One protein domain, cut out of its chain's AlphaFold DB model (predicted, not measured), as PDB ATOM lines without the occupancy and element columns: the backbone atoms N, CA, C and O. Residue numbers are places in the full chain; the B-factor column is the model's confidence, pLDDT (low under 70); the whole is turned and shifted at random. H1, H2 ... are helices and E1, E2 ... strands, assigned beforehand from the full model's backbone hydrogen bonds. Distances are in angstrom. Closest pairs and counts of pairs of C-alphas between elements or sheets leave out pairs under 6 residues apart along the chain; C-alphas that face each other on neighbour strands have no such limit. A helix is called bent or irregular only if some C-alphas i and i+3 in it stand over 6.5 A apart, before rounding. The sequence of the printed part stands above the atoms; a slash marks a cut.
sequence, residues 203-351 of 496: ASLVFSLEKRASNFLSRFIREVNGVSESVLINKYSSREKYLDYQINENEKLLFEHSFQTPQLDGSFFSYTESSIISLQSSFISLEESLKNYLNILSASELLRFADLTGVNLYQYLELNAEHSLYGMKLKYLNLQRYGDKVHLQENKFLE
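What this domain is: This is residues 203 to 351 of the 496 residues of an uncharacterized protein of Chryseobacterium hagamense (UniProt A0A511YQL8). Three helices, H1b, H3 and H6, form a loose up-and-down bundle, with a two-stranded hairpin, E1 and E2, packed beside H6. The body is drawn out lengthwise: H2 makes one end, while H4 leads towards H5 at the other end, from which a long link, residues 310 to 322, returns to the bundle. Residues 344 to 351 stick out, of which 344 to 349 belong to H7. The printed part has 149 residues with seven named helices and two antiparallel strands, in the order H1 H2 H3 E1 E2 H4 H5 H6 H7, and is mostly helix. It is elongated, spanning 60 by 35 by 33 A, and only just compact, close to loose, with a radius of gyration of the C-alphas of 17.6 A.

Where its parts are: H1, residues 203 to 229, begins with C-alpha 203 at (-37.484, -8.791, 13.575). By its hydrogen bonds it was assigned as one helix, but it is bent: C-alphas 212 and 215 are 6.7 A apart. Its arms are H1a, residues 203 to 212, 14.4 A long, and H1b, residues 215 to 229, 21.2 A long. H2 is residues 231 to 236, and H3, residues 239 to 257, is 26.8 A long. Strands E1, residues 265 to 270, and E2, residues 280 to 285, come next. H4, residues 286 to 299, measures 20.0 A, and H5 is residues 304 to 309. H6, residues 323 to 341, measures 26.1 A; it is irregular, with C-alphas 337 and 340 9.6 A apart, and has a kink of 67 degrees near residue 335. H7, residues 343 to 349, ends with C-alpha 349 at (-55.758, 7.579, 23.343).

How they stand to each other: In the up-and-down bundle, each helix or arm running against the one before it, H1b touches H3 at a shallow tilt of 26 degrees, opposite ways, the closest C-alphas being those of Ser 228 and Arg 239, 5.2 A apart. H3 touches H6, opposite ways at a shallow tilt of 34 degrees, only just short of steep; the closest C-alphas, of Leu 254 and Tyr 326, are 5.2 A apart. E1 and E2 are an antiparallel hairpin, with N 267 and O 283 within hydrogen-bond range at 2.9 A. The closest C-alphas of E1 and H6, those of Asp 265 and Met 328, are 6.0 A apart. H4, with residues 286 to 290 alone, touches H1a at a steep tilt of 61 degrees; the closest C-alphas, of Ala 203 and Leu 290, are 6.2 A apart. H2 is close to but not clearly touching H1b, as H5 is to H4 and H7 to H6. Every O i to N i+4 pair is within hydrogen-bond range in H1a, H1b, H3, H4 and H5, against 1 of 2 in H2, 11 of 15 in H6 and 1 of 3 in H7, where 2 of 4 O i to N i+3 pairs are.

The domain as a whole: The two C-alphas farthest apart, of Lys 235 and Thr 309, are 60.5 A apart. The printed part has no cut, and the link from H5 to H6, 13 residues, is long. Mean pLDDT of the printed part is 74.8; residues 231 to 237, 270 to 281, 300 to 318 and 340 to 351 are under 70.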
ATOM      1  N   ALA A 203     -38.461  -9.755  13.075       89.88
ATOM      2  CA  ALA A 203     -37.484  -8.791  13.575       89.88
ATOM      3  C   ALA A 203     -36.416  -8.486  12.509       89.88
ATOM      4  O   ALA A 203     -36.147  -7.323  12.223       89.88
ATOM      5  N   SER A 204     -35.884  -9.514  11.840       86.94
ATOM      6  CA  SER A 204     -34.908  -9.358  10.748       86.94
ATOM      7  C   SER A 204     -35.512  -8.664   9.515       86.94
ATOM      8  O   SER A 204     -34.835  -7.892   8.834       86.94
ATOM      9  N   LEU A 205     -36.801  -8.888   9.235       86.94
ATOM     10  CA  LEU A 205     -37.532  -8.187   8.176       86.94
ATOM     11  C   LEU A 205     -37.684  -6.693   8.490       86.94
ATOM     12  O   LEU A 205     -37.359  -5.857   7.646       86.94
ATOM     13  N   VAL A 206     -38.147  -6.355   9.697       89.00
ATOM     14  CA  VAL A 206     -38.288  -4.967  10.167       89.00
ATOM     15  C   VAL A 206     -36.929  -4.271  10.175       89.00
ATOM     16  O   VAL A 206     -36.819  -3.171   9.643       89.00
ATOM     17  N   PHE A 207     -35.885  -4.940  10.666       86.38
ATOM     18  CA  PHE A 207     -34.505  -4.454  10.622       86.38
ATOM     19  C   PHE A 207     -34.057  -4.106   9.196       86.38
ATOM     20  O   PHE A 207     -33.548  -3.016   8.923       86.38
ATOM     21  N   SER A 208     -34.271  -5.021   8.245       82.44
ATOM     22  CA  SER A 208     -33.922  -4.784   6.843       82.44
ATOM     23  C   SER A 208     -34.709  -3.615   6.248       82.44
ATOM     24  O   SER A 208     -34.156  -2.846   5.455       82.44
ATOM     25  N   LEU A 209     -35.995  -3.490   6.584       85.62
ATOM     26  CA  LEU A 209     -36.824  -2.372   6.139       85.62
ATOM     27  C   LEU A 209     -36.315  -1.059   6.718       85.62
ATOM     28  O   LEU A 209     -36.128  -0.124   5.952       85.62
ATOM     29  N   GLU A 210     -36.014  -0.999   8.014       85.62
ATOM     30  CA  GLU A 210     -35.450   0.176   8.679       85.62
ATOM     31  C   GLU A 210     -34.181   0.669   7.971       85.62
ATOM     32  O   GLU A 210     -34.096   1.841   7.581       85.62
ATOM     33  N   LYS A 211     -33.216  -0.232   7.724       79.25
ATOM     34  CA  LYS A 211     -31.957   0.122   7.049       79.25
ATOM     35  C   LYS A 211     -32.205   0.737   5.675       79.25
ATOM     36  O   LYS A 211     -31.612   1.767   5.355       79.25
ATOM     37  N   ARG A 212     -33.107   0.148   4.884       78.69
ATOM     38  CA  ARG A 212     -33.458   0.649   3.544       78.69
ATOM     39  C   ARG A 212     -34.276   1.942   3.604       78.69
ATOM     40  O   ARG A 212     -34.064   2.827   2.781       78.69
ATOM     41  N   ALA A 213     -35.184   2.060   4.567       85.38
ATOM     42  CA  ALA A 213     -36.153   3.144   4.706       85.38
ATOM     43  C   ALA A 213     -35.535   4.454   5.226       85.38
ATOM     44  O   ALA A 213     -35.990   5.536   4.857       85.38
ATOM     45  N   SER A 214     -34.478   4.377   6.041       79.62
ATOM     46  CA  SER A 214     -33.820   5.537   6.670       79.62
ATOM     47  C   SER A 214     -33.490   6.684   5.694       79.62
ATOM     48  O   SER A 214     -33.772   7.857   5.971       79.62
ATOM     49  N   ASN A 215     -32.969   6.349   4.510       78.25
ATOM     50  CA  ASN A 215     -32.626   7.318   3.468       78.25
ATOM     51  C   ASN A 215     -33.879   7.954   2.835       78.25
ATOM     52  O   ASN A 215     -33.940   9.177   2.689       78.25
ATOM     53  N   PHE A 216     -34.919   7.158   2.551       85.81
ATOM     54  CA  PHE A 216     -36.195   7.658   2.023       85.81
ATOM     55  C   PHE A 216     -36.884   8.620   2.992       85.81
ATOM     56  O   PHE A 216     -37.392   9.661   2.571       85.81
ATOM     57  N   LEU A 217     -36.884   8.296   4.290       87.88
ATOM     58  CA  LEU A 217     -37.457   9.157   5.322       87.88
ATOM     59  C   LEU A 217     -36.692  10.484   5.420       87.88
ATOM     60  O   LEU A 217     -37.305  11.550   5.427       87.88
ATOM     61  N   SER A 218     -35.357  10.427   5.417       82.56
ATOM     62  CA  SER A 218     -34.499  11.619   5.447       82.56
ATOM     63  C   SER A 218     -34.740  12.537   4.244       82.56
ATOM     64  O   SER A 218     -34.866  13.755   4.402       82.56
ATOM     65  N   ARG A 219     -34.859  11.958   3.039       85.06
ATOM     66  CA  ARG A 219     -35.215  12.691   1.816       85.06
ATOM     67  C   ARG A 219     -36.578  13.364   1.956       85.06
ATOM     68  O   ARG A 219     -36.687  14.565   1.723       85.06
ATOM     69  N   PHE A 220     -37.591  12.611   2.385       89.94
ATOM     70  CA  PHE A 220     -38.955  13.109   2.557       89.94
ATOM     71  C   PHE A 220     -39.031  14.297   3.529       89.94
ATOM     72  O   PHE A 220     -39.616  15.327   3.197       89.94
ATOM     73  N   ILE A 221     -38.387  14.198   4.697       87.31
ATOM     74  CA  ILE A 221     -38.313  15.287   5.687       87.31
ATOM     75  C   ILE A 221     -37.729  16.553   5.051       87.31
ATOM     76  O   ILE A 221     -38.282  17.646   5.183       87.31
ATOM     77  N   ARG A 222     -36.619  16.416   4.318       83.44
ATOM     78  CA  ARG A 222     -35.946  17.549   3.676       83.44
ATOM     79  C   ARG A 222     -36.798  18.179   2.572       83.44
ATOM     80  O   ARG A 222     -36.833  19.403   2.470       83.44
ATOM     81  N   GLU A 223     -37.491  17.373   1.771       85.88
ATOM     82  CA  GLU A 223     -38.417  17.852   0.738       85.88
ATOM     83  C   GLU A 223     -39.582  18.640   1.346       85.88
ATOM     84  O   GLU A 223     -39.872  19.756   0.911       85.88
ATOM     85  N   VAL A 224     -40.214  18.106   2.395       88.06
ATOM     86  CA  VAL A 224     -41.309  18.782   3.104       88.06
ATOM     87  C   VAL A 224     -40.840  20.096   3.730       88.06
ATOM     88  O   VAL A 224     -41.511  21.118   3.558       88.06
ATOM     89  N   ASN A 225     -39.681  20.112   4.395       84.19
ATOM     90  CA  ASN A 225     -39.091  21.339   4.938       84.19
ATOM     91  C   ASN A 225     -38.814  22.361   3.825       84.19
ATOM     92  O   ASN A 225     -39.311  23.484   3.881       84.19
ATOM     93  N   GLY A 226     -38.124  21.959   2.754       82.00
ATOM     94  CA  GLY A 226     -37.785  22.855   1.646       82.00
ATOM     95  C   GLY A 226     -39.010  23.465   0.956       82.00
ATOM     96  O   GLY A 226     -39.015  24.651   0.624       82.00
ATOM     97  N   VAL A 227     -40.077  22.684   0.769       83.06
ATOM     98  CA  VAL A 227     -41.330  23.171   0.172       83.06
ATOM     99  C   VAL A 227     -42.099  24.077   1.132       83.06
ATOM    100  O   VAL A 227     -42.583  25.133   0.717       83.06
ATOM    101  N   SER A 228     -42.200  23.702   2.408       77.12
ATOM    102  CA  SER A 228     -42.953  24.470   3.409       77.12
ATOM    103  C   SER A 228     -42.308  25.822   3.745       77.12
ATOM    104  O   SER A 228     -43.020  26.793   4.023       77.12
ATOM    105  N   GLU A 229     -40.982  25.914   3.650       74.69
ATOM    106  CA  GLU A 229     -40.204  27.141   3.850       74.69
ATOM    107  C   GLU A 229     -40.043  27.970   2.562       74.69
ATOM    108  O   GLU A 229     -39.650  29.140   2.608       74.69
ATOM    109  N   SER A 230     -40.395  27.414   1.398       76.56
ATOM    110  CA  SER A 230     -40.252  28.099   0.112       76.56
ATOM    111  C   SER A 230     -41.146  29.334   0.020       76.56
ATOM    112  O   SER A 230     -42.376  29.266  -0.036       76.56
ATOM    113  N   VAL A 231     -40.510  30.502  -0.095       68.81
ATOM    114  CA  VAL A 231     -41.186  31.791  -0.318       68.81
ATOM    115  C   VAL A 231     -41.969  31.796  -1.635       68.81
ATOM    116  O   VAL A 231     -42.994  32.464  -1.742       68.81
ATOM    117  N   LEU A 232     -41.504  31.061  -2.652       63.19
ATOM    118  CA  LEU A 232     -42.184  30.968  -3.944       63.19
ATOM    119  C   LEU A 232     -43.471  30.156  -3.832       63.19
ATOM    120  O   LEU A 232     -44.506  30.615  -4.300       63.19
ATOM    121  N   ILE A 233     -43.431  28.995  -3.179       60.78
ATOM    122  CA  ILE A 233     -44.615  28.138  -3.035       60.78
ATOM    123  C   ILE A 233     -45.634  28.804  -2.111       60.78
ATOM    124  O   ILE A 233     -46.805  28.879  -2.475       60.78
ATOM    125  N   ASN A 234     -45.185  29.427  -1.016       58.31
ATOM    126  CA  ASN A 234     -46.047  30.205  -0.120       58.31
ATOM    127  C   ASN A 234     -46.794  31.363  -0.819       58.31
ATOM    128  O   ASN A 234     -47.854  31.772  -0.346       58.31
ATOM    129  N   LYS A 235     -46.296  31.877  -1.956       57.41
ATOM    130  CA  LYS A 235     -47.018  32.878  -2.769       57.41
ATOM    131  C   LYS A 235     -48.201  32.300  -3.554       57.41
ATOM    132  O   LYS A 235     -49.111  33.057  -3.876       57.41
ATOM    133  N   TYR A 236     -48.198  31.002  -3.869       56.19
ATOM    134  CA  TYR A 236     -49.215  30.350  -4.709       56.19
ATOM    135  C   TYR A 236     -50.090  29.336  -3.943       56.19
ATOM    136  O   TYR A 236     -51.236  29.110  -4.325       56.19
ATOM    137  N   SER A 237     -49.603  28.774  -2.832       66.88
ATOM    138  CA  SER A 237     -50.339  27.895  -1.912       66.88
ATOM    139  C   SER A 237     -49.856  28.106  -0.477       66.88
ATOM    140  O   SER A 237     -48.653  28.181  -0.254       66.88
ATOM    141  N   SER A 238     -50.750  28.155   0.515       81.12
ATOM    142  CA  SER A 238     -50.308  28.229   1.915       81.12
ATOM    143  C   SER A 238     -49.614  26.930   2.342       81.12
ATOM    144  O   SER A 238     -50.066  25.846   1.970       81.12
ATOM    145  N   ARG A 239     -48.569  27.036   3.180       83.75
ATOM    146  CA  ARG A 239     -47.934  25.898   3.879       83.75
ATOM    147  C   ARG A 239     -48.961  24.904   4.425       83.75
ATOM    148  O   ARG A 239     -48.810  23.703   4.251       83.75
ATOM    149  N   GLU A 240     -50.018  25.416   5.047       85.25
ATOM    150  CA  GLU A 240     -51.109  24.611   5.596       85.25
ATOM    151  C   GLU A 240     -51.788  23.726   4.548       85.25
ATOM    152  O   GLU A 240     -51.900  22.526   4.754       85.25
ATOM    153  N   LYS A 241     -52.164  24.288   3.391       85.38
ATOM    154  CA  LYS A 241     -52.809  23.529   2.311       85.38
ATOM    155  C   LYS A 241     -51.888  22.470   1.715       85.38
ATOM    156  O   LYS A 241     -52.364  21.411   1.323       85.38
ATOM    157  N   TYR A 242     -50.590  22.762   1.624       86.94
ATOM    158  CA  TYR A 242     -49.600  21.785   1.180       86.94
ATOM    159  C   TYR A 242     -49.505  20.609   2.159       86.94
ATOM    160  O   TYR A 242     -49.565  19.459   1.733       86.94
ATOM    161  N   LEU A 243     -49.406  20.892   3.462       88.81
ATOM    162  CA  LEU A 243     -49.351  19.856   4.493       88.81
ATOM    163  C   LEU A 243     -50.651  19.044   4.547       88.81
ATOM    164  O   LEU A 243     -50.579  17.822   4.558       88.81
ATOM    165  N   ASP A 244     -51.818  19.693   4.486       89.25
ATOM    166  CA  ASP A 244     -53.121  19.011   4.464       89.25
ATOM    167  C   ASP A 244     -53.245  18.080   3.239       89.25
ATOM    168  O   ASP A 244     -53.738  16.960   3.349       89.25
ATOM    169  N   TYR A 245     -52.752  18.505   2.068       90.69
ATOM    170  CA  TYR A 245     -52.684  17.654   0.876       90.69
ATOM    171  C   TYR A 245     -51.767  16.441   1.088       90.69
ATOM    172  O   TYR A 245     -52.173  15.314   0.817       90.69
ATOM    173  N   GLN A 246     -50.553  16.657   1.604       92.56
ATOM    174  CA  GLN A 246     -49.597  15.577   1.859       92.56
ATOM    175  C   GLN A 246     -50.114  14.575   2.898       92.56
ATOM    176  O   GLN A 246     -49.891  13.377   2.738       92.56
ATOM    177  N   ILE A 247     -50.819  15.045   3.933       92.50
ATOM    178  CA  ILE A 247     -51.463  14.187   4.936       92.50
ATOM    179  C   ILE A 247     -52.488  13.284   4.248       92.50
ATOM    180  O   ILE A 247     -52.351  12.069   4.318       92.50
ATOM    181  N   ASN A 248     -53.435  13.855   3.499       91.56
ATOM    182  CA  ASN A 248     -54.476  13.073   2.820       91.56
ATOM    183  C   ASN A 248     -53.897  12.026   1.848       91.56
ATOM    184  O   ASN A 248     -54.372  10.892   1.797       91.56
ATOM    185  N   GLU A 249     -52.861  12.385   1.082       94.62
ATOM    186  CA  GLU A 249     -52.205  11.447   0.162       94.62
ATOM    187  C   GLU A 249     -51.520  10.297   0.914       94.62
ATOM    188  O   GLU A 249     -51.685   9.134   0.547       94.62
ATOM    189  N   ASN A 250     -50.791  10.590   1.999       93.94
ATOM    190  CA  ASN A 250     -50.120   9.549   2.781       93.94
ATOM    191  C   ASN A 250     -51.108   8.696   3.597       93.94
ATOM    192  O   ASN A 250     -50.848   7.511   3.772       93.94
ATOM    193  N   GLU A 251     -52.247   9.236   4.044       93.06
ATOM    194  CA  GLU A 251     -53.315   8.459   4.696       93.06
ATOM    195  C   GLU A 251     -53.908   7.423   3.741       93.06
ATOM    196  O   GLU A 251     -54.073   6.255   4.099       93.06
ATOM    197  N   LYS A 252     -54.176   7.832   2.497       93.81
ATOM    198  CA  LYS A 252     -54.663   6.926   1.458       93.81
ATOM    199  C   LYS A 252     -53.652   5.817   1.164       93.81
ATOM    200  O   LYS A 252     -54.032   4.649   1.124       93.81
ATOM    201  N   LEU A 253     -52.381   6.178   0.985       93.69
ATOM    202  CA  LEU A 253     -51.311   5.221   0.699       93.69
ATOM    203  C   LEU A 253     -51.049   4.270   1.877       93.69
ATOM    204  O   LEU A 253     -50.840   3.076   1.668       93.69
ATOM    205  N   LEU A 254     -51.128   4.770   3.116       91.44
ATOM    206  CA  LEU A 254     -51.072   3.940   4.316       91.44
ATOM    207  C   LEU A 254     -52.185   2.890   4.291       91.44
ATOM    208  O   LEU A 254     -51.916   1.705   4.479       91.44
ATOM    209  N   PHE A 255     -53.428   3.298   4.035       86.38
ATOM    210  CA  PHE A 255     -54.550   2.363   3.965       86.38
ATOM    211  C   PHE A 255     -54.379   1.329   2.840       86.38
ATOM    212  O   PHE A 255     -54.664   0.151   3.041       86.38
ATOM    213  N   GLU A 256     -53.871   1.749   1.680       88.19
ATOM    214  CA  GLU A 256     -53.641   0.879   0.521       88.19
ATOM    215  C   GLU A 256     -52.570  -0.198   0.777       88.19
ATOM    216  O   GLU A 256     -52.734  -1.340   0.345       88.19
ATOM    217  N   HIS A 257     -51.498   0.136   1.505       85.56
ATOM    218  CA  HIS A 257     -50.313  -0.725   1.618       85.56
ATOM    219  C   HIS A 257     -50.055  -1.325   3.011       85.56
ATOM    220  O   HIS A 257     -49.290  -2.285   3.120       85.56
ATOM    221  N   SER A 258     -50.693  -0.826   4.072       77.88
ATOM    222  CA  SER A 258     -50.458  -1.250   5.471       77.88
ATOM    223  C   SER A 258     -50.603  -2.753   5.728       77.88
ATOM    224  O   SER A 258     -49.896  -3.296   6.572       77.88
ATOM    225  N   PHE A 259     -51.471  -3.445   4.987       73.69
ATOM    226  CA  PHE A 259     -51.645  -4.898   5.111       73.69
ATOM    227  C   PHE A 259     -50.579  -5.717   4.370       73.69
ATOM    228  O   PHE A 259     -50.424  -6.906   4.633       73.69
ATOM    229  N   GLN A 260     -49.860  -5.105   3.426       74.88
ATOM    230  CA  GLN A 260     -48.853  -5.770   2.593       74.88
ATOM    231  C   GLN A 260     -47.436  -5.537   3.113       74.88
ATOM    232  O   GLN A 260     -46.569  -6.391   2.949       74.88
ATOM    233  N   THR A 261     -47.196  -4.381   3.730       81.94
ATOM    234  CA  THR A 261     -45.872  -3.969   4.204       81.94
ATOM    235  C   THR A 261     -45.931  -3.522   5.665       81.94
ATOM    236  O   THR A 261     -46.759  -2.654   5.969       81.94
ATOM    237  N   PRO A 262     -45.045  -4.036   6.546       86.88
ATOM    238  CA  PRO A 262     -44.891  -3.548   7.911       86.88
ATOM    239  C   PRO A 262     -44.770  -2.039   7.915       86.88
ATOM    240  O   PRO A 262     -44.004  -1.487   7.132       86.88
ATOM    241  N   GLN A 263     -45.521  -1.375   8.784       90.50
ATOM    242  CA  GLN A 263     -45.337   0.051   8.999       90.50
ATOM    243  C   GLN A 263     -44.268   0.227  10.066       90.50
ATOM    244  O   GLN A 263     -44.406  -0.285  11.176       90.50
ATOM    245  N   LEU A 264     -43.192   0.913   9.692       91.62
ATOM    246  CA  LEU A 264     -42.163   1.319  10.630       91.62
ATOM    247  C   LEU A 264     -42.736   2.407  11.528       91.62
ATOM    248  O   LEU A 264     -43.462   3.288  11.058       91.62
ATOM    249  N   ASP A 265     -42.392   2.328  12.802       88.44
ATOM    250  CA  ASP A 265     -42.820   3.254  13.835       88.44
ATOM    251  C   ASP A 265     -41.618   3.888  14.544       88.44
ATOM    252  O   ASP A 265     -40.489   3.412  14.423       88.44
ATOM    253  N   GLY A 266     -41.841   4.990  15.252       84.44
ATOM    254  CA  GLY A 266     -40.815   5.705  15.987       84.44
ATOM    255  C   GLY A 266     -41.160   7.164  16.276       84.44
ATOM    256  O   GLY A 266     -42.323   7.549  16.416       84.44
ATOM    257  N   SER A 267     -40.120   7.984  16.425       81.88
ATOM    258  CA  SER A 267     -40.211   9.337  16.987       81.88
ATOM    259  C   SER A 267     -39.354  10.351  16.233       81.88
ATOM    260  O   SER A 267     -38.353  10.005  15.604       81.88
ATOM    261  N   PHE A 268     -39.725  11.629  16.338       81.88
ATOM    262  CA  PHE A 268     -38.972  12.755  15.790       81.88
ATOM    263  C   PHE A 268     -38.500  13.666  16.920       81.88
ATOM    264  O   PHE A 268     -39.277  13.998  17.812       81.88
ATOM    265  N   PHE A 269     -37.251  14.121  16.855       70.00
ATOM    266  CA  PHE A 269     -36.666  15.020  17.846       70.00
ATOM    267  C   PHE A 269     -36.027  16.224  17.158       70.00
ATOM    268  O   PHE A 269     -35.509  16.126  16.047       70.00
ATOM    269  N   SER A 270     -36.050  17.381  17.816       58.88
ATOM    270  CA  SER A 270     -35.341  18.575  17.357       58.88
ATOM    271  C   SER A 270     -34.134  18.833  18.250       58.88
ATOM    272  O   SER A 270     -34.308  19.107  19.439       58.88
ATOM    273  N   TYR A 271     -32.925  18.806  17.690       53.25
ATOM    274  CA  TYR A 271     -31.744  19.288  18.404       53.25
ATOM    275  C   TYR A 271     -31.645  20.813  18.280       53.25
ATOM    276  O   TYR A 271     -31.701  21.366  17.180       53.25
ATOM    277  N   THR A 272     -31.508  21.495  19.419       49.00
ATOM    278  CA  THR A 272     -31.445  22.963  19.528       49.00
ATOM    279  C   THR A 272     -30.095  23.463  20.046       49.00
ATOM    280  O   THR A 272     -30.026  24.521  20.669       49.00
ATOM    281  N   GLU A 273     -28.998  22.747  19.786       36.62
ATOM    282  CA  GLU A 273     -27.675  23.227  20.190       36.62
ATOM    283  C   GLU A 273     -26.912  23.892  19.039       36.62
ATOM    284  O   GLU A 273     -26.469  23.271  18.078       36.62
ATOM    285  N   SER A 274     -26.735  25.203  19.224       35.50
ATOM    286  CA  SER A 274     -26.006  26.183  18.417       35.50
ATOM    287  C   SER A 274     -26.679  26.625  17.111       35.50
ATOM    288  O   SER A 274     -26.978  25.872  16.191       35.50
ATOM    289  N   SER A 275     -26.940  27.929  17.067       38.34
ATOM    290  CA  SER A 275     -27.487  28.682  15.948       38.34
ATOM    291  C   SER A 275     -26.776  28.346  14.637       38.34
ATOM    292  O   SER A 275     -25.633  28.758  14.470       38.34
ATOM    293  N   ILE A 276     -27.461  27.634  13.737       40.78
ATOM    294  CA  ILE A 276     -27.600  27.949  12.300       40.78
ATOM    295  C   ILE A 276     -28.573  26.959  11.615       40.78
ATOM    296  O   ILE A 276     -29.206  27.360  10.646       40.78
ATOM    297  N   ILE A 277     -28.818  25.737  12.127       44.59
ATOM    298  CA  ILE A 277     -29.830  24.809  11.562       44.59
ATOM    299  C   ILE A 277     -30.444  23.934  12.666       44.59
ATOM    300  O   ILE A 277     -29.725  23.183  13.319       44.59
ATOM    301  N   SER A 278     -31.769  23.972  12.853       50.06
ATOM    302  CA  SER A 278     -32.474  22.927  13.609       50.06
ATOM    303  C   SER A 278     -32.496  21.650  12.767       50.06
ATOM    304  O   SER A 278     -33.282  21.538  11.824       50.06
ATOM    305  N   LEU A 279     -31.613  20.698  13.064       53.53
ATOM    306  CA  LEU A 279     -31.667  19.371  12.458       53.53
ATOM    307  C   LEU A 279     -32.732  18.559  13.195       53.53
ATOM    308  O   LEU A 279     -32.593  18.255  14.381       53.53
ATOM    309  N   GLN A 280     -33.814  18.244  12.487       62.84
ATOM    310  CA  GLN A 280     -34.797  17.290  12.969       62.84
ATOM    311  C   GLN A 280     -34.237  15.885  12.752       62.84
ATOM    312  O   GLN A 280     -33.965  15.495  11.616       62.84
ATOM    313  N   SER A 281     -34.014  15.157  13.841       65.69
ATOM    314  CA  SER A 281     -33.631  13.752  13.812       65.69
ATOM    315  C   SER A 281     -34.875  12.875  13.920       65.69
ATOM    316  O   SER A 281     -35.908  13.277  14.460       65.69
ATOM    317  N   SER A 282     -34.781  11.662  13.388       74.94
ATOM    318  CA  SER A 282     -35.800  10.627  13.526       74.94
ATOM    319  C   SER A 282     -35.174   9.373  14.112       74.94
ATOM    320  O   SER A 282     -34.051   9.021  13.753       74.94
ATOM    321  N   PHE A 283     -35.925   8.685  14.956       79.81
ATOM    322  CA  PHE A 283     -35.608   7.363  15.469       79.81
ATOM    323  C   PHE A 283     -36.701   6.402  15.014       79.81
ATOM    324  O   PHE A 283     -37.876   6.748  15.120       79.81
ATOM    325  N   ILE A 284     -36.323   5.232  14.503       82.44
ATOM    326  CA  ILE A 284     -37.253   4.145  14.185       82.44
ATOM    327  C   ILE A 284     -37.123   3.111  15.305       82.44
ATOM    328  O   ILE A 284     -36.019   2.668  15.605       82.44
ATOM    329  N   SER A 285     -38.241   2.761  15.936       84.75
ATOM    330  CA  SER A 285     -38.306   1.766  17.002       84.75
ATOM    331  C   SER A 285     -38.587   0.390  16.407       84.75
ATOM    332  O   SER A 285     -39.682   0.132  15.895       84.75
ATOM    333  N   LEU A 286     -37.600  -0.507  16.470       84.38
ATOM    334  CA  LEU A 286     -37.730  -1.878  15.968       84.38
ATOM    335  C   LEU A 286     -38.787  -2.655  16.767       84.38
ATOM    336  O   LEU A 286     -39.626  -3.334  16.175       84.38
ATOM    337  N   GLU A 287     -38.800  -2.488  18.091       82.94
ATOM    338  CA  GLU A 287     -39.759  -3.127  18.999       82.94
ATOM    339  C   GLU A 287     -41.209  -2.736  18.675       82.94
ATOM    340  O   GLU A 287     -42.058  -3.607  18.467       82.94
ATOM    341  N   GLU A 288     -41.501  -1.433  18.576       85.81
ATOM    342  CA  GLU A 288     -42.856  -0.946  18.280       85.81
ATOM    343  C   GLU A 288     -43.307  -1.379  16.882       85.81
ATOM    344  O   GLU A 288     -44.426  -1.866  16.711       85.81
ATOM    345  N   SER A 289     -42.412  -1.273  15.894       90.38
ATOM    346  CA  SER A 289     -42.673  -1.701  14.515       90.38
ATOM    347  C   SER A 289     -43.017  -3.191  14.448       90.38
ATOM    348  O   SER A 289     -44.002  -3.581  13.816       90.38
ATOM    349  N   LEU A 290     -42.233  -4.031  15.132       89.31
ATOM    350  CA  LEU A 290     -42.445  -5.475  15.196       89.31
ATOM    351  C   LEU A 290     -43.783  -5.800  15.860       89.31
ATOM    352  O   LEU A 290     -44.598  -6.518  15.283       89.31
ATOM    353  N   LYS A 291     -44.043  -5.234  17.039       87.44
ATOM    354  CA  LYS A 291     -45.289  -5.447  17.780       87.44
ATOM    355  C   LYS A 291     -46.516  -5.047  16.959       87.44
ATOM    356  O   LYS A 291     -47.479  -5.809  16.879       87.44
ATOM    357  N   ASN A 292     -46.484  -3.872  16.331       86.19
ATOM    358  CA  ASN A 292     -47.576  -3.391  15.487       86.19
ATOM    359  C   ASN A 292     -47.800  -4.319  14.292       86.19
ATOM    360  O   ASN A 292     -48.939  -4.690  14.005       86.19
ATOM    361  N   TYR A 293     -46.724  -4.748  13.631       86.00
ATOM    362  CA  TYR A 293     -46.840  -5.627  12.477       86.00
ATOM    363  C   TYR A 293     -47.396  -7.006  12.838       86.00
ATOM    364  O   TYR A 293     -48.304  -7.486  12.161       86.00
ATOM    365  N   LEU A 294     -46.933  -7.615  13.932       84.81
ATOM    366  CA  LEU A 294     -47.463  -8.901  14.390       84.81
ATOM    367  C   LEU A 294     -48.950  -8.821  14.756       84.81
ATOM    368  O   LEU A 294     -49.702  -9.735  14.431       84.81
ATOM    369  N   ASN A 295     -49.398  -7.715  15.355       83.19
ATOM    370  CA  ASN A 295     -50.821  -7.486  15.628       83.19
ATOM    371  C   ASN A 295     -51.658  -7.348  14.349       83.19
ATOM    372  O   ASN A 295     -52.777  -7.854  14.279       83.19
ATOM    373  N   ILE A 296     -51.135  -6.671  13.322       79.62
ATOM    374  CA  ILE A 296     -51.811  -6.580  12.020       79.62
ATOM    375  C   ILE A 296     -51.907  -7.970  11.394       79.62
ATOM    376  O   ILE A 296     -52.970  -8.358  10.910       79.62
ATOM    377  N   LEU A 297     -50.810  -8.727  11.418       76.94
ATOM    378  CA  LEU A 297     -50.770 -10.064  10.850       76.94
ATOM    379  C   LEU A 297     -51.723 -11.025  11.570       76.94
ATOM    380  O   LEU A 297     -52.446 -11.748  10.886       76.94
ATOM    381  N   SER A 298     -51.774 -11.003  12.905       76.56
ATOM    382  CA  SER A 298     -52.678 -11.850  13.697       76.56
ATOM    383  C   SER A 298     -54.154 -11.507  13.476       76.56
ATOM    384  O   SER A 298     -55.007 -12.393  13.479       76.56
ATOM    385  N   ALA A 299     -54.465 -10.233  13.219       74.19
ATOM    386  CA  ALA A 299     -55.803  -9.788  12.837       74.19
ATOM    387  C   ALA A 299     -56.147 -10.075  11.360       74.19
ATOM    388  O   ALA A 299     -57.315  -9.996  10.971       74.19
ATOM    389  N   SER A 300     -55.152 -10.385  10.525       69.06
ATOM    390  CA  SER A 300     -55.327 -10.631   9.093       69.06
ATOM    391  C   SER A 300     -55.621 -12.103   8.783       69.06
ATOM    392  O   SER A 300     -55.190 -13.017   9.482       69.06
ATOM    393  N   GLU A 301     -56.284 -12.369   7.654       62.41
ATOM    394  CA  GLU A 301     -56.449 -13.749   7.171       62.41
ATOM    395  C   GLU A 301     -55.142 -14.380   6.653       62.41
ATOM    396  O   GLU A 301     -55.119 -15.574   6.354       62.41
ATOM    397  N   LEU A 302     -54.052 -13.608   6.560       61.12
ATOM    398  CA  LEU A 302     -52.787 -14.029   5.955       61.12
ATOM    399  C   LEU A 302     -52.070 -15.106   6.790       61.12
ATOM    400  O   LEU A 302     -51.515 -16.049   6.228       61.12
ATOM    401  N   LEU A 303     -52.137 -15.012   8.126       62.88
ATOM    402  CA  LEU A 303     -51.526 -15.984   9.045       62.88
ATOM    403  C   LEU A 303     -52.430 -17.168   9.408       62.88
ATOM    404  O   LEU A 303     -51.926 -18.167   9.925       62.88
ATOM    405  N   ARG A 304     -53.730 -17.137   9.064       62.72
ATOM    406  CA  ARG A 304     -54.673 -18.228   9.394       62.72
ATOM    407  C   ARG A 304     -54.178 -19.599   8.931       62.72
ATOM    408  O   ARG A 304     -54.485 -20.598   9.572       62.72
ATOM    409  N   PHE A 305     -53.435 -19.676   7.827       64.06
ATOM    410  CA  PHE A 305     -52.887 -20.944   7.347       64.06
ATOM    411  C   PHE A 305     -51.739 -21.471   8.221       64.06
ATOM    412  O   PHE A 305     -51.718 -22.663   8.532       64.06
ATOM    413  N   ALA A 306     -50.810 -20.603   8.636       66.00
ATOM    414  CA  ALA A 306     -49.703 -20.984   9.514       66.00
ATOM    415  C   ALA A 306     -50.229 -21.437  10.883       66.00
ATOM    416  O   ALA A 306     -49.783 -22.457  11.404       66.00
ATOM    417  N   ASP A 307     -51.256 -20.758  11.399       65.38
ATOM    418  CA  ASP A 307     -51.887 -21.127  12.666       65.38
ATOM    419  C   ASP A 307     -52.646 -22.455  12.614       65.38
ATOM    420  O   ASP A 307     -52.634 -23.219  13.575       65.38
ATOM    421  N   LEU A 308     -53.298 -22.758  11.487       65.12
ATOM    422  CA  LEU A 308     -54.057 -24.001  11.320       65.12
ATOM    423  C   LEU A 308     -53.172 -25.221  11.054       65.12
ATOM    424  O   LEU A 308     -53.574 -26.342  11.362       65.12
ATOM    425  N   THR A 309     -52.012 -25.026  10.432       64.12
ATOM    426  CA  THR A 309     -51.157 -26.134   9.979       64.12
ATOM    427  C   THR A 309     -49.910 -26.329  10.832       64.12
ATOM    428  O   THR A 309     -49.274 -27.375  10.721       64.12
ATOM    429  N   GLY A 310     -49.533 -25.338  11.648       58.97
ATOM    430  CA  GLY A 310     -48.238 -25.301  12.332       58.97
ATOM    431  C   GLY A 310     -47.049 -25.165  11.371       58.97
ATOM    432  O   GLY A 310     -45.896 -25.207  11.796       58.97
ATOM    433  N   VAL A 311     -47.309 -25.018  10.066       60.53
ATOM    434  CA  VAL A 311     -46.284 -24.845   9.041       60.53
ATOM    435  C   VAL A 311     -46.085 -23.356   8.835       60.53
ATOM    436  O   VAL A 311     -46.903 -22.678   8.211       60.53
ATOM    437  N   ASN A 312     -44.976 -22.847   9.356       58.78
ATOM    438  CA  ASN A 312     -44.582 -21.478   9.092       58.78
ATOM    439  C   ASN A 312     -44.121 -21.350   7.632       58.78
ATOM    440  O   ASN A 312     -43.174 -22.011   7.200       58.78
ATOM    441  N   LEU A 313     -44.819 -20.523   6.858       56.66
ATOM    442  CA  LEU A 313     -44.439 -20.205   5.490       56.66
ATOM    443  C   LEU A 313     -43.479 -19.013   5.517       56.66
ATOM    444  O   LEU A 313     -43.907 -17.865   5.419       56.66
ATOM    445  N   TYR A 314     -42.175 -19.280   5.599       60.16
ATOM    446  CA  TYR A 314     -41.168 -18.267   5.264       60.16
ATOM    447  C   TYR A 314     -41.167 -18.094   3.753       60.16
ATOM    448  O   TYR A 314     -40.493 -18.817   3.022       60.16
ATOM    449  N   GLN A 315     -41.973 -17.167   3.262       55.25
ATOM    450  CA  GLN A 315     -41.820 -16.711   1.894       55.25
ATOM    451  C   GLN A 315     -40.934 -15.480   1.912       55.25
ATOM    452  O   GLN A 315     -41.241 -14.492   2.585       55.25
ATOM    453  N   TYR A 316     -39.837 -15.546   1.157       55.31
ATOM    454  CA  TYR A 316     -39.110 -14.346   0.789       55.31
ATOM    455  C   TYR A 316     -40.055 -13.462  -0.029       55.31
ATOM    456  O   TYR A 316     -40.359 -13.741  -1.189       55.31
ATOM    457  N   LEU A 317     -40.552 -12.411   0.613       61.97
ATOM    458  CA  LEU A 317     -41.297 -11.328  -0.004       61.97
ATOM    459  C   LEU A 317     -40.413 -10.094   0.131       61.97
ATOM    460  O   LEU A 317     -40.237  -9.575   1.231       61.97
ATOM    461  N   GLU A 318     -39.813  -9.642  -0.974       65.50
ATOM    462  CA  GLU A 318     -39.147  -8.341  -0.977       65.50
ATOM    463  C   GLU A 318     -40.222  -7.267  -0.774       65.50
ATOM    464  O   GLU A 318     -41.038  -7.003  -1.658       65.50
ATOM    465  N   LEU A 319     -40.249  -6.675   0.419       74.94
ATOM    466  CA  LEU A 319     -41.200  -5.629   0.764       74.94
ATOM    467  C   LEU A 319     -40.642  -4.253   0.404       74.94
ATOM    468  O   LEU A 319     -39.441  -3.987   0.500       74.94
ATOM    469  N   ASN A 320     -41.536  -3.362  -0.017       84.12
ATOM    470  CA  ASN A 320     -41.165  -2.016  -0.423       84.12
ATOM    471  C   ASN A 320     -40.893  -1.136   0.813       84.12
ATOM    472  O   ASN A 320     -41.809  -0.822   1.574       84.12
ATOM    473  N   ALA A 321     -39.638  -0.710   0.979       86.12
ATOM    474  CA  ALA A 321     -39.190   0.123   2.099       86.12
ATOM    475  C   ALA A 321     -39.773   1.549   2.102       86.12
ATOM    476  O   ALA A 321     -39.801   2.211   3.136       86.12
ATOM    477  N   GLU A 322     -40.247   2.055   0.963       87.81
ATOM    478  CA  GLU A 322     -40.947   3.338   0.924       87.81
ATOM    479  C   GLU A 322     -42.398   3.198   1.408       87.81
ATOM    480  O   GLU A 322     -42.916   4.104   2.066       87.81
ATOM    481  N   HIS A 323     -43.034   2.054   1.139       90.81
ATOM    482  CA  HIS A 323     -44.401   1.783   1.588       90.81
ATOM    483  C   HIS A 323     -44.482   1.511   3.096       90.81
ATOM    484  O   HIS A 323     -45.514   1.757   3.718       90.81
ATOM    485  N   SER A 324     -43.382   1.068   3.710       91.69
ATOM    486  CA  SER A 324     -43.288   0.900   5.162       91.69
ATOM    487  C   SER A 324     -43.196   2.220   5.932       91.69
ATOM    488  O   SER A 324     -43.197   2.213   7.159       91.69
ATOM    489  N   LEU A 325     -43.081   3.361   5.244       93.44
ATOM    490  CA  LEU A 325     -42.880   4.668   5.875       93.44
ATOM    491  C   LEU A 325     -44.143   5.517   5.989       93.44
ATOM    492  O   LEU A 325     -44.055   6.597   6.569       93.44
ATOM    493  N   TYR A 326     -45.294   5.110   5.448       93.25
ATOM    494  CA  TYR A 326     -46.461   5.998   5.419       93.25
ATOM    495  C   TYR A 326     -46.914   6.423   6.822       93.25
ATOM    496  O   TYR A 326     -47.190   7.604   7.027       93.25
ATOM    497  N   GLY A 327     -46.879   5.517   7.807       90.50
ATOM    498  CA  GLY A 327     -47.142   5.857   9.213       90.50
ATOM    499  C   GLY A 327     -46.188   6.930   9.762       90.50
ATOM    500  O   GLY A 327     -46.631   7.972  10.249       90.50
ATOM    501  N   MET A 328     -44.876   6.736   9.605       90.94
ATOM    502  CA  MET A 328     -43.855   7.713  10.019       90.94
ATOM    503  C   MET A 328     -43.964   9.049   9.270       90.94
ATOM    504  O   MET A 328     -43.836  10.113   9.879       90.94
ATOM    505  N   LYS A 329     -44.243   9.020   7.960       93.69
ATOM    506  CA  LYS A 329     -44.477  10.221   7.144       93.69
ATOM    507  C   LYS A 329     -45.669  11.013   7.685       93.69
ATOM    508  O   LYS A 329     -45.563  12.228   7.833       93.69
ATOM    509  N   LEU A 330     -46.766  10.344   8.043       92.50
ATOM    510  CA  LEU A 330     -47.936  10.983   8.651       92.50
ATOM    511  C   LEU A 330     -47.631  11.577  10.023       92.50
ATOM    512  O   LEU A 330     -47.984  12.732  10.257       92.50
ATOM    513  N   LYS A 331     -46.939  10.842  10.904       89.31
ATOM    514  CA  LYS A 331     -46.496  11.365  12.208       89.31
ATOM    515  C   LYS A 331     -45.699  12.660  12.042       89.31
ATOM    516  O   LYS A 331     -46.001  13.666  12.683       89.31
ATOM    517  N   TYR A 332     -44.751  12.670  11.107       89.94
ATOM    518  CA  TYR A 332     -43.956  13.852  10.790       89.94
ATOM    519  C   TYR A 332     -44.789  15.013  10.222       89.94
ATOM    520  O   TYR A 332     -44.665  16.150  10.678       89.94
ATOM    521  N   LEU A 333     -45.655  14.751   9.239       90.81
ATOM    522  CA  LEU A 333     -46.510  15.778   8.634       90.81
ATOM    523  C   LEU A 333     -47.471  16.391   9.660       90.81
ATOM    524  O   LEU A 333     -47.639  17.611   9.693       90.81
ATOM    525  N   ASN A 334     -48.058  15.563  10.526       87.12
ATOM    526  CA  ASN A 334     -48.934  16.004  11.604       87.12
ATOM    527  C   ASN A 334     -48.178  16.867  12.619       87.12
ATOM    528  O   ASN A 334     -48.677  17.928  12.999       87.12
ATOM    529  N   LEU A 335     -46.952  16.485  12.986       84.50
ATOM    530  CA  LEU A 335     -46.074  17.318  13.807       84.50
ATOM    531  C   LEU A 335     -45.807  18.677  13.138       84.50
ATOM    532  O   LEU A 335     -45.957  19.720  13.772       84.50
ATOM    533  N   GLN A 336     -45.498  18.701  11.839       83.88
ATOM    534  CA  GLN A 336     -45.263  19.946  11.093       83.88
ATOM    535  C   GLN A 336     -46.513  20.822  10.930       83.88
ATOM    536  O   GLN A 336     -46.391  22.047  10.800       83.88
ATOM    537  N   ARG A 337     -47.703  20.212  10.891       84.25
ATOM    538  CA  ARG A 337     -48.987  20.895  10.689       84.25
ATOM    539  C   ARG A 337     -49.573  21.449  11.982       84.25
ATOM    540  O   ARG A 337     -50.110  22.559  11.974       84.25
ATOM    541  N   TYR A 338     -49.492  20.676  13.062       80.81
ATOM    542  CA  TYR A 338     -50.212  20.921  14.313       80.81
ATOM    543  C   TYR A 338     -49.287  21.181  15.519       80.81
ATOM    544  O   TYR A 338     -49.771  21.613  16.571       80.81
ATOM    545  N   GLY A 339     -47.971  20.978  15.370       71.62
ATOM    546  CA  GLY A 339     -46.967  21.098  16.433       71.62
ATOM    547  C   GLY A 339     -47.049  19.972  17.470       71.62
ATOM    548  O   GLY A 339     -47.739  18.971  17.273       71.62
ATOM    549  N   ASP A 340     -46.421  20.173  18.633       55.00
ATOM    550  CA  ASP A 340     -46.366  19.198  19.747       55.00
ATOM    551  C   ASP A 340     -47.737  18.819  20.337       55.00
ATOM    552  O   ASP A 340     -47.854  17.947  21.202       55.00
ATOM    553  N   LYS A 341     -48.815  19.453  19.865       49.62
ATOM    554  CA  LYS A 341     -50.189  19.102  20.235       49.62
ATOM    555  C   LYS A 341     -50.576  17.677  19.809       49.62
ATOM    556  O   LYS A 341     -51.532  17.159  20.377       49.62
ATOM    557  N   VAL A 342     -49.852  17.055  18.870       47.59
ATOM    558  CA  VAL A 342     -50.108  15.688  18.362       47.59
ATOM    559  C   VAL A 342     -49.506  14.605  19.265       47.59
ATOM    560  O   VAL A 342     -50.199  13.647  19.596       47.59
ATOM    561  N   HIS A 343     -48.278  14.780  19.770       39.53
ATOM    562  CA  HIS A 343     -47.665  13.813  20.699       39.53
ATOM    563  C   HIS A 343     -48.391  13.751  22.053       39.53
ATOM    564  O   HIS A 343     -48.477  12.699  22.684       39.53
ATOM    565  N   LEU A 344     -49.010  14.861  22.470       40.59
ATOM    566  CA  LEU A 344     -49.918  14.896  23.621       40.59
ATOM    567  C   LEU A 344     -51.268  14.206  23.361       40.59
ATOM    568  O   LEU A 344     -52.018  14.006  24.313       40.59
ATOM    569  N   GLN A 345     -51.610  13.888  22.110       40.41
ATOM    570  CA  GLN A 345     -52.845  13.191  21.748       40.41
ATOM    571  C   GLN A 345     -52.638  11.682  21.576       40.41
ATOM    572  O   GLN A 345     -53.494  10.935  22.033       40.41
ATOM    573  N   GLU A 346     -51.506  11.220  21.029       39.03
ATOM    574  CA  GLU A 346     -51.205   9.777  20.916       39.03
ATOM    575  C   GLU A 346     -51.171   9.079  22.289       39.03
ATOM    576  O   GLU A 346     -51.788   8.031  22.457       39.03
ATOM    577  N   ASN A 347     -50.598   9.720  23.317       34.22
ATOM    578  CA  ASN A 347     -50.645   9.216  24.701       34.22
ATOM    579  C   ASN A 347     -52.012   9.405  25.392       34.22
ATOM    580  O   ASN A 347     -52.303   8.729  26.376       34.22
ATOM    581  N   LYS A 348     -52.882  10.285  24.878       39.66
ATOM    582  CA  LYS A 348     -54.255  10.452  25.391       39.66
ATOM    583  C   LYS A 348     -55.223   9.390  24.891       39.66
ATOM    584  O   LYS A 348     -56.253   9.195  25.517       39.66
ATOM    585  N   PHE A 349     -54.905   8.675  23.812       40.41
ATOM    586  CA  PHE A 349     -55.758   7.579  23.343       40.41
ATOM    587  C   PHE A 349     -55.800   6.386  24.315       40.41
ATOM    588  O   PHE A 349     -56.719   5.573  24.225       40.41
ATOM    589  N   LEU A 350     -54.858   6.299  25.266       40.66
ATOM    590  CA  LEU A 350     -54.789   5.226  26.265       40.66
ATOM    591  C   LEU A 350     -55.189   5.655  27.687       40.66
ATOM    592  O   LEU A 350     -55.503   4.792  28.508       40.66
ATOM    593  N   GLU A 351     -55.260   6.954  27.987       41.56
ATOM    594  CA  GLU A 351     -55.864   7.438  29.230       41.56
ATOM    595  C   GLU A 351     -57.337   7.775  28.999       41.56
ATOM    596  O   GLU A 351     -57.716   8.428  28.035       41.56
TER     597      GLU A 351